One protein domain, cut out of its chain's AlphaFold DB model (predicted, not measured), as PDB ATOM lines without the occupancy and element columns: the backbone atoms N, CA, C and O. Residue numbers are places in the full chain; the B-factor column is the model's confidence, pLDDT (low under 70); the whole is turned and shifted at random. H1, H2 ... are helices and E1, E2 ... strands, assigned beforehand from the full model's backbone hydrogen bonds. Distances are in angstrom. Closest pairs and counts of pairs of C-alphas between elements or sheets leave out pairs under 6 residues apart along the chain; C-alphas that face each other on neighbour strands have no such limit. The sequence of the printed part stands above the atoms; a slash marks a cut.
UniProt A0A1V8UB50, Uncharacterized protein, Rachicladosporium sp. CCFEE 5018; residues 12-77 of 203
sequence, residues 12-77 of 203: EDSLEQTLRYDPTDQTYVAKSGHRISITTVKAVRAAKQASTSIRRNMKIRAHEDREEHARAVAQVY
ATOM      1  N   GLU A  12      -3.887  32.846  31.812       84.12
ATOM      2  CA  GLU A  12      -5.003  33.788  31.824       84.12
ATOM      3  C   GLU A  12      -6.320  33.025  31.988       84.12
ATOM      4  O   GLU A  12      -6.909  32.565  31.008       84.12
ATOM      5  N   ASP A  13      -6.824  32.954  33.223       78.94
ATOM      6  CA  ASP A  13      -8.086  32.276  33.554       78.94
ATOM      7  C   ASP A  13      -9.255  32.714  32.670       78.94
ATOM      8  O   ASP A  13     -10.154  31.922  32.399       78.94
ATOM      9  N   SER A  14      -9.299  33.977  32.237       76.56
ATOM     10  CA  SER A  14     -10.403  34.487  31.411       76.56
ATOM     11  C   SER A  14     -10.447  33.885  30.012       76.56
ATOM     12  O   SER A  14     -11.505  33.894  29.395       76.56
ATOM     13  N   LEU A  15      -9.317  33.378  29.524       79.00
ATOM     14  CA  LEU A  15      -9.144  32.838  28.178       79.00
ATOM     15  C   LEU A  15      -8.700  31.367  28.179       79.00
ATOM     16  O   LEU A  15      -8.416  30.836  27.107       79.00
ATOM     17  N   GLU A  16      -8.624  30.757  29.367       84.00
ATOM     18  CA  GLU A  16      -8.288  29.349  29.629       84.00
ATOM     19  C   GLU A  16      -6.999  28.886  28.928       84.00
ATOM     20  O   GLU A  16      -6.858  27.751  28.478       84.00
ATOM     21  N   GLN A  17      -6.030  29.801  28.818       85.44
ATOM     22  CA  GLN A  17      -4.800  29.577  28.068       85.44
ATOM     23  C   GLN A  17      -3.619  30.373  28.622       85.44
ATOM     24  O   GLN A  17      -3.767  31.398  29.290       85.44
ATOM     25  N   THR A  18      -2.414  29.910  28.301       86.94
ATOM     26  CA  THR A  18      -1.167  30.560  28.701       86.94
ATOM     27  C   THR A  18      -0.765  31.650  27.709       86.94
ATOM     28  O   THR A  18      -0.551  31.362  26.527       86.94
ATOM     29  N   LEU A  19      -0.636  32.890  28.189       89.31
ATOM     30  CA  LEU A  19      -0.375  34.081  27.380       89.31
ATOM     31  C   LEU A  19       0.923  34.772  27.802       89.31
ATOM     32  O   LEU A  19       1.288  34.789  28.972       89.31
ATOM     33  N   ARG A  20       1.602  35.423  26.860       90.19
ATOM     34  CA  ARG A  20       2.706  36.353  27.120       90.19
ATOM     35  C   ARG A  20       2.412  37.676  26.428       90.19
ATOM     36  O   ARG A  20       2.021  37.691  25.268       90.19
ATOM     37  N   TYR A  21       2.606  38.785  27.136       88.25
ATOM     38  CA  TYR A  21       2.501  40.109  26.532       88.25
ATOM     39  C   TYR A  21       3.729  40.403  25.657       88.25
ATOM     40  O   TYR A  21       4.863  40.256  26.122       88.25
ATOM     41  N   ASP A  22       3.490  40.821  24.416       87.25
ATOM     42  CA  ASP A  22       4.491  41.355  23.499       87.25
ATOM     43  C   ASP A  22       4.412  42.895  23.522       87.25
ATOM     44  O   ASP A  22       3.408  43.468  23.078       87.25
ATOM     45  N   PRO A  23       5.433  43.589  24.064       84.62
ATOM     46  CA  PRO A  23       5.431  45.044  24.159       84.62
ATOM     47  C   PRO A  23       5.670  45.743  22.814       84.62
ATOM     48  O   PRO A  23       5.335  46.920  22.708       84.62
ATOM     49  N   THR A  24       6.229  45.053  21.813       87.25
ATOM     50  CA  THR A  24       6.528  45.627  20.491       87.25
ATOM     51  C   THR A  24       5.241  45.805  19.698       87.25
ATOM     52  O   THR A  24       4.934  46.905  19.246       87.25
ATOM     53  N   ASP A  25       4.447  44.737  19.615       84.81
ATOM     54  CA  ASP A  25       3.208  44.712  18.832       84.81
ATOM     55  C   ASP A  25       1.959  45.069  19.657       84.81
ATOM     56  O   ASP A  25       0.850  45.080  19.127       84.81
ATOM     57  N   GLN A  26       2.112  45.334  20.962       89.06
ATOM     58  CA  GLN A  26       1.013  45.570  21.910       89.06
ATOM     59  C   GLN A  26      -0.080  44.487  21.829       89.06
ATOM     60  O   GLN A  26      -1.282  44.767  21.797       89.06
ATOM     61  N   THR A  27       0.336  43.220  21.800       91.12
ATOM     62  CA  THR A  27      -0.560  42.053  21.743       91.12
ATOM     63  C   THR A  27      -0.207  41.031  22.814       91.12
ATOM     64  O   THR A  27       0.860  41.067  23.421       91.12
ATOM     65  N   TYR A  28      -1.127  40.107  23.076       89.44
ATOM     66  CA  TYR A  28      -0.835  38.890  23.818       89.44
ATOM     67  C   TYR A  28      -0.590  37.760  22.826       89.44
ATOM     68  O   TYR A  28      -1.426  37.490  21.968       89.44
ATOM     69  N   VAL A  29       0.540  37.082  22.951       89.62
ATOM     70  CA  VAL A  29       0.833  35.848  22.223       89.62
ATOM     71  C   VAL A  29       0.413  34.683  23.113       89.62
ATOM     72  O   VAL A  29       0.706  34.687  24.308       89.62
ATOM     73  N   ALA A  30      -0.277  33.692  22.563       89.69
ATOM     74  CA  ALA A  30      -0.572  32.429  23.233       89.69
ATOM     75  C   ALA A  30       0.578  31.432  23.054       89.69
ATOM     76  O   ALA A  30       1.345  31.530  22.097       89.69
ATOM     77  N   LYS A  31       0.687  30.423  23.927       82.56
ATOM     78  CA  LYS A  31       1.725  29.375  23.808       82.56
ATOM     79  C   LYS A  31       1.676  28.609  22.468       82.56
ATOM     80  O   LYS A  31       2.685  28.058  22.046       82.56
ATOM     81  N   SER A  32       0.530  28.620  21.783       85.81
ATOM     82  CA  SER A  32       0.323  28.104  20.418       85.81
ATOM     83  C   SER A  32       0.858  29.008  19.294       85.81
ATOM     84  O   SER A  32       0.748  28.653  18.126       85.81
ATOM     85  N   GLY A  33       1.382  30.197  19.612       83.88
ATOM     86  CA  GLY A  33       1.793  31.221  18.645       83.88
ATOM     87  C   GLY A  33       0.661  32.143  18.166       83.88
ATOM     88  O   GLY A  33       0.933  33.136  17.492       83.88
ATOM     89  N   HIS A  34      -0.598  31.872  18.529       88.69
ATOM     90  CA  HIS A  34      -1.727  32.727  18.151       88.69
ATOM     91  C   HIS A  34      -1.641  34.111  18.819       88.69
ATOM     92  O   HIS A  34      -1.288  34.223  19.993       88.69
ATOM     93  N   ARG A  35      -1.976  35.173  18.075       89.88
ATOM     94  CA  ARG A  35      -1.899  36.570  18.532       89.88
ATOM     95  C   ARG A  35      -3.286  37.110  18.870       89.88
ATOM     96  O   ARG A  35      -4.193  37.064  18.048       89.88
ATOM     97  N   ILE A  36      -3.427  37.662  20.070       89.06
ATOM     98  CA  ILE A  36      -4.679  38.141  20.656       89.06
ATOM     99  C   ILE A  36      -4.535  39.626  20.995       89.06
ATOM    100  O   ILE A  36      -3.592  40.045  21.669       89.06
ATOM    101  N   SER A  37      -5.485  40.446  20.547       89.88
ATOM    102  CA  SER A  37      -5.464  41.883  20.831       89.88
ATOM    103  C   SER A  37      -5.733  42.185  22.316       89.88
ATOM    104  O   SER A  37      -6.524  41.500  22.972       89.88
ATOM    105  N   ILE A  38      -5.132  43.255  22.853       87.81
ATOM    106  CA  ILE A  38      -5.393  43.716  24.232       87.81
ATOM    107  C   ILE A  38      -6.892  43.983  24.458       87.81
ATOM    108  O   ILE A  38      -7.406  43.731  25.549       87.81
ATOM    109  N   THR A  39      -7.603  44.498  23.451       87.00
ATOM    110  CA  THR A  39      -9.042  44.787  23.540       87.00
ATOM    111  C   THR A  39      -9.863  43.510  23.693       87.00
ATOM    112  O   THR A  39     -10.743  43.480  24.552       87.00
ATOM    113  N   THR A  40      -9.526  42.432  22.972       85.31
ATOM    114  CA  THR A  40     -10.132  41.103  23.162       85.31
ATOM    115  C   THR A  40      -9.920  40.598  24.593       85.31
ATOM    116  O   THR A  40     -10.892  40.255  25.263       85.31
ATOM    117  N   VAL A  41      -8.682  40.621  25.108       84.69
ATOM    118  CA  VAL A  41      -8.383  40.157  26.481       84.69
ATOM    119  C   VAL A  41      -9.163  40.963  27.528       84.69
ATOM    120  O   VAL A  41      -9.767  40.390  28.436       84.69
ATOM    121  N   LYS A  42      -9.217  42.295  27.386       86.06
ATOM    122  CA  LYS A  42      -9.994  43.174  28.280       86.06
ATOM    123  C   LYS A  42     -11.497  42.881  28.226       86.06
ATOM    124  O   LYS A  42     -12.129  42.824  29.280       86.06
ATOM    125  N   ALA A  43     -12.060  42.672  27.036       81.69
ATOM    126  CA  ALA A  43     -13.480  42.368  26.863       81.69
ATOM    127  C   ALA A  43     -13.868  41.032  27.519       81.69
ATOM    128  O   ALA A  43     -14.863  40.972  28.242       81.69
ATOM    129  N   VAL A  44     -13.058  39.982  27.341       84.56
ATOM    130  CA  VAL A  44     -13.336  38.662  27.930       84.56
ATOM    131  C   VAL A  44     -13.176  38.675  29.457       84.56
ATOM    132  O   VAL A  44     -14.039  38.143  30.159       84.56
ATOM    133  N   ARG A  45     -12.164  39.372  30.002       83.00
ATOM    134  CA  ARG A  45     -12.048  39.613  31.457       83.00
ATOM    135  C   ARG A  45     -13.300  40.293  32.025       83.00
ATOM    136  O   ARG A  45     -13.859  39.819  33.013       83.00
ATOM    137  N   ALA A  46     -13.771  41.365  31.383       78.69
ATOM    138  CA  ALA A  46     -14.980  42.075  31.804       78.69
ATOM    139  C   ALA A  46     -16.232  41.177  31.742       78.69
ATOM    140  O   ALA A  46     -17.037  41.173  32.674       78.69
ATOM    141  N   ALA A  47     -16.368  40.353  30.697       77.12
ATOM    142  CA  ALA A  47     -17.468  39.398  30.566       77.12
ATOM    143  C   ALA A  47     -17.454  38.315  31.665       77.12
ATOM    144  O   ALA A  47     -18.508  38.005  32.225       77.12
ATOM    145  N   LYS A  48     -16.280  37.778  32.038       74.31
ATOM    146  CA  LYS A  48     -16.144  36.786  33.128       74.31
ATOM    147  C   LYS A  48     -16.414  37.397  34.514       74.31
ATOM    148  O   LYS A  48     -17.012  36.755  35.380       74.31
ATOM    149  N   GLN A  49     -16.060  38.666  34.722       75.12
ATOM    150  CA  GLN A  49     -16.442  39.409  35.931       75.12
ATOM    151  C   GLN A  49     -17.958  39.672  35.991       75.12
ATOM    152  O   GLN A  49     -18.579  39.465  37.035       75.12
ATOM    153  N   ALA A  50     -18.587  40.036  34.870       69.69
ATOM    154  CA  ALA A  50     -20.037  40.210  34.796       69.69
ATOM    155  C   ALA A  50     -20.795  38.892  35.049       69.69
ATOM    156  O   ALA A  50     -21.730  38.867  35.848       69.69
ATOM    157  N   SER A  51     -20.370  37.775  34.446       63.31
ATOM    158  CA  SER A  51     -21.041  36.476  34.615       63.31
ATOM    159  C   SER A  51     -20.910  35.917  36.038       63.31
ATOM    160  O   SER A  51     -21.879  35.380  36.581       63.31
ATOM    161  N   THR A  52     -19.759  36.101  36.694       60.97
ATOM    162  CA  THR A  52     -19.592  35.740  38.114       60.97
ATOM    163  C   THR A  52     -20.393  36.643  39.052       60.97
ATOM    164  O   THR A  52     -20.868  36.162  40.081       60.97
ATOM    165  N   SER A  53     -20.607  37.916  38.705       61.31
ATOM    166  CA  SER A  53     -21.523  38.806  39.434       61.31
ATOM    167  C   SER A  53     -22.982  38.336  39.319       61.31
ATOM    168  O   SER A  53     -23.644  38.116  40.333       61.31
ATOM    169  N   ILE A  54     -23.451  38.037  38.100       56.19
ATOM    170  CA  ILE A  54     -24.811  37.522  37.845       56.19
ATOM    171  C   ILE A  54     -25.078  36.224  38.626       56.19
ATOM    172  O   ILE A  54     -26.114  36.104  39.280       56.19
ATOM    173  N   ARG A  55     -24.130  35.274  38.633       56.97
ATOM    174  CA  ARG A  55     -24.264  34.018  39.400       56.97
ATOM    175  C   ARG A  55     -24.379  34.244  40.913       56.97
ATOM    176  O   ARG A  55     -25.130  33.520  41.561       56.97
ATOM    177  N   ARG A  56     -23.679  35.236  41.484       56.25
ATOM    178  CA  ARG A  56     -23.825  35.590  42.910       56.25
ATOM    179  C   ARG A  56     -25.210  36.169  43.198       56.25
ATOM    180  O   ARG A  56     -25.851  35.721  44.143       56.25
ATOM    181  N   ASN A  57     -25.697  37.072  42.351       53.09
ATOM    182  CA  ASN A  57     -27.006  37.706  42.533       53.09
ATOM    183  C   ASN A  57     -28.163  36.691  42.440       53.09
ATOM    184  O   ASN A  57     -29.082  36.747  43.251       53.09
ATOM    185  N   MET A  58     -28.091  35.712  41.529       48.50
ATOM    186  CA  MET A  58     -29.082  34.622  41.480       48.50
ATOM    187  C   MET A  58     -29.051  33.733  42.734       48.50
ATOM    188  O   MET A  58     -30.101  33.309  43.203       48.50
ATOM    189  N   LYS A  59     -27.862  33.472  43.302       52.22
ATOM    190  CA  LYS A  59     -27.730  32.664  44.525       52.22
ATOM    191  C   LYS A  59     -28.321  33.358  45.760       52.22
ATOM    192  O   LYS A  59     -28.832  32.665  46.631       52.22
ATOM    193  N   ILE A  60     -28.250  34.689  45.832       55.72
ATOM    194  CA  ILE A  60     -28.866  35.476  46.914       55.72
ATOM    195  C   ILE A  60     -30.395  35.399  46.808       55.72
ATOM    196  O   ILE A  60     -31.046  34.988  47.763       55.72
ATOM    197  N   ARG A  61     -30.950  35.666  45.619       49.22
ATOM    198  CA  ARG A  61     -32.404  35.663  45.391       49.22
ATOM    199  C   ARG A  61     -33.066  34.322  45.740       49.22
ATOM    200  O   ARG A  61     -34.072  34.295  46.433       49.22
ATOM    201  N   ALA A  62     -32.437  33.205  45.367       53.97
ATOM    202  CA  ALA A  62     -32.926  31.864  45.705       53.97
ATOM    203  C   ALA A  62     -32.922  31.541  47.220       53.97
ATOM    204  O   ALA A  62     -33.510  30.539  47.630       53.97
ATOM    205  N   HIS A  63     -32.240  32.341  48.049       47.66
ATOM    206  CA  HIS A  63     -32.295  32.241  49.510       47.66
ATOM    207  C   HIS A  63     -33.428  33.101  50.087       47.66
ATOM    208  O   HIS A  63     -34.161  32.638  50.958       47.66
ATOM    209  N   GLU A  64     -33.611  34.313  49.555       50.44
ATOM    210  CA  GLU A  64     -34.684  35.241  49.938       50.44
ATOM    211  C   GLU A  64     -36.071  34.649  49.618       50.44
ATOM    212  O   GLU A  64     -36.912  34.544  50.513       50.44
ATOM    213  N   ASP A  65     -36.262  34.119  48.402       51.00
ATOM    214  CA  ASP A  65     -37.511  33.464  47.973       51.00
ATOM    215  C   ASP A  65     -37.869  32.244  48.866       51.00
ATOM    216  O   ASP A  65     -39.039  31.895  49.045       51.00
ATOM    217  N   ARG A  66     -36.863  31.583  49.465       46.22
ATOM    218  CA  ARG A  66     -37.049  30.425  50.361       46.22
ATOM    219  C   ARG A  66     -37.441  30.831  51.784       46.22
ATOM    220  O   ARG A  66     -38.201  30.106  52.428       46.22
ATOM    221  N   GLU A  67     -36.943  31.961  52.280       49.72
ATOM    222  CA  GLU A  67     -37.323  32.496  53.594       49.72
ATOM    223  C   GLU A  67     -38.734  33.098  53.583       49.72
ATOM    224  O   GLU A  67     -39.481  32.928  54.550       49.72
ATOM    225  N   GLU A  68     -39.147  33.727  52.480       50.12
ATOM    226  CA  GLU A  68     -40.509  34.255  52.332       50.12
ATOM    227  C   GLU A  68     -41.553  33.123  52.284       50.12
ATOM    228  O   GLU A  68     -42.550  33.168  53.012       50.12
ATOM    229  N   HIS A  69     -41.278  32.036  51.552       47.06
ATOM    230  CA  HIS A  69     -42.164  30.867  51.516       47.06
ATOM    231  C   HIS A  69     -42.285  30.159  52.883       47.06
ATOM    232  O   HIS A  69     -43.341  29.607  53.203       47.06
ATOM    233  N   ALA A  70     -41.243  30.188  53.722       51.47
ATOM    234  CA  ALA A  70     -41.311  29.645  55.081       51.47
ATOM    235  C   ALA A  70     -42.236  30.474  55.995       51.47
ATOM    236  O   ALA A  70     -42.988  29.908  56.790       51.47
ATOM    237  N   ARG A  71     -42.241  31.807  55.850       50.50
ATOM    238  CA  ARG A  71     -43.148  32.699  56.599       50.50
ATOM    239  C   ARG A  71     -44.599  32.587  56.135       50.50
ATOM    240  O   ARG A  71     -45.494  32.601  56.975       50.50
ATOM    241  N   ALA A  72     -44.828  32.428  54.831       51.00
ATOM    242  CA  ALA A  72     -46.167  32.236  54.279       51.00
ATOM    243  C   ALA A  72     -46.830  30.948  54.802       51.00
ATOM    244  O   ALA A  72     -47.992  30.975  55.199       51.00
ATOM    245  N   VAL A  73     -46.086  29.837  54.882       50.19
ATOM    246  CA  VAL A  73     -46.601  28.572  55.444       50.19
ATOM    247  C   VAL A  73     -46.884  28.697  56.948       50.19
ATOM    248  O   VAL A  73     -47.891  28.172  57.417       50.19
ATOM    249  N   ALA A  74     -46.062  29.440  57.697       50.34
ATOM    250  CA  ALA A  74     -46.274  29.653  59.132       50.34
ATOM    251  C   ALA A  74     -47.542  30.471  59.459       50.34
ATOM    252  O   ALA A  74     -48.159  30.233  60.492       50.34
ATOM    253  N   GLN A  75     -47.971  31.401  58.595       45.47
ATOM    254  CA  GLN A  75     -49.195  32.186  58.835       45.47
ATOM    255  C   GLN A  75     -50.501  31.427  58.554       45.47
ATOM    256  O   GLN A  75     -51.541  31.822  59.072       45.47
ATOM    257  N   VAL A  76     -50.470  30.333  57.788       46.59
ATOM    258  CA  VAL A  76     -51.679  29.544  57.470       46.59
ATOM    259  C   VAL A  76     -52.104  28.632  58.635       46.59
ATOM    260  O   VAL A  76     -53.242  28.179  58.657       46.59
ATOM    261  N   TYR A  77     -51.238  28.404  59.632       47.16
ATOM    262  CA  TYR A  77     -51.519  27.538  60.792       47.16
ATOM    263  C   TYR A  77     -51.796  28.295  62.107       47.16
ATOM    264  O   TYR A  77     -51.848  27.690  63.171       47.16
TER     265      TYR A  77
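This is residues 12 to 77 of the 203 residues of an uncharacterized protein of Rachicladosporium sp. CCFEE 5018 (UniProt A0A1V8UB50). A small three-stranded sheet forms a head at one end of a long single helix, H1, whose residues 50 to 75 stick out free and make most of the length. The sheet is a meander, each strand the antiparallel neighbour of the one before, in the order E1, E2, E3. The printed part has 66 residues, three named strands followed by one named helix, of mixed class; it is extended, with a radius of gyration of the C-alphas of 21.7 A, and spans 72 by 18 by 12 A.

E1 is residues 17 to 22, 15.7 A long, from C-alpha 17 at (-4.800, 29.577, 28.068). E2 is residues 27 to 30, and E3 residues 35 to 37. H1, residues 38 to 75, measures 57.0 A and ends with C-alpha 75 at (-49.195, 32.186, 58.835).

E1 and E2 form an antiparallel hairpin at 143 degrees, with N 20 and O 29 2.8 A apart. E2 and E3 form another at 140 degrees, with N 28 and O 36 2.8 A apart. H1 only grazes the sheet, with its residues 38 to 41; its closest C-alphas to E2 are Ile 38 and Thr 27, 5.7 A. In H1, 32 of 34 O i to N i+4 pairs are within hydrogen-bond range.

The C-alphas farthest apart, of Thr 24 and Tyr 77, are 72.9 A apart. The printed part has no cut, and its three links are tight. Residues 50 to 77 have pLDDT under 70.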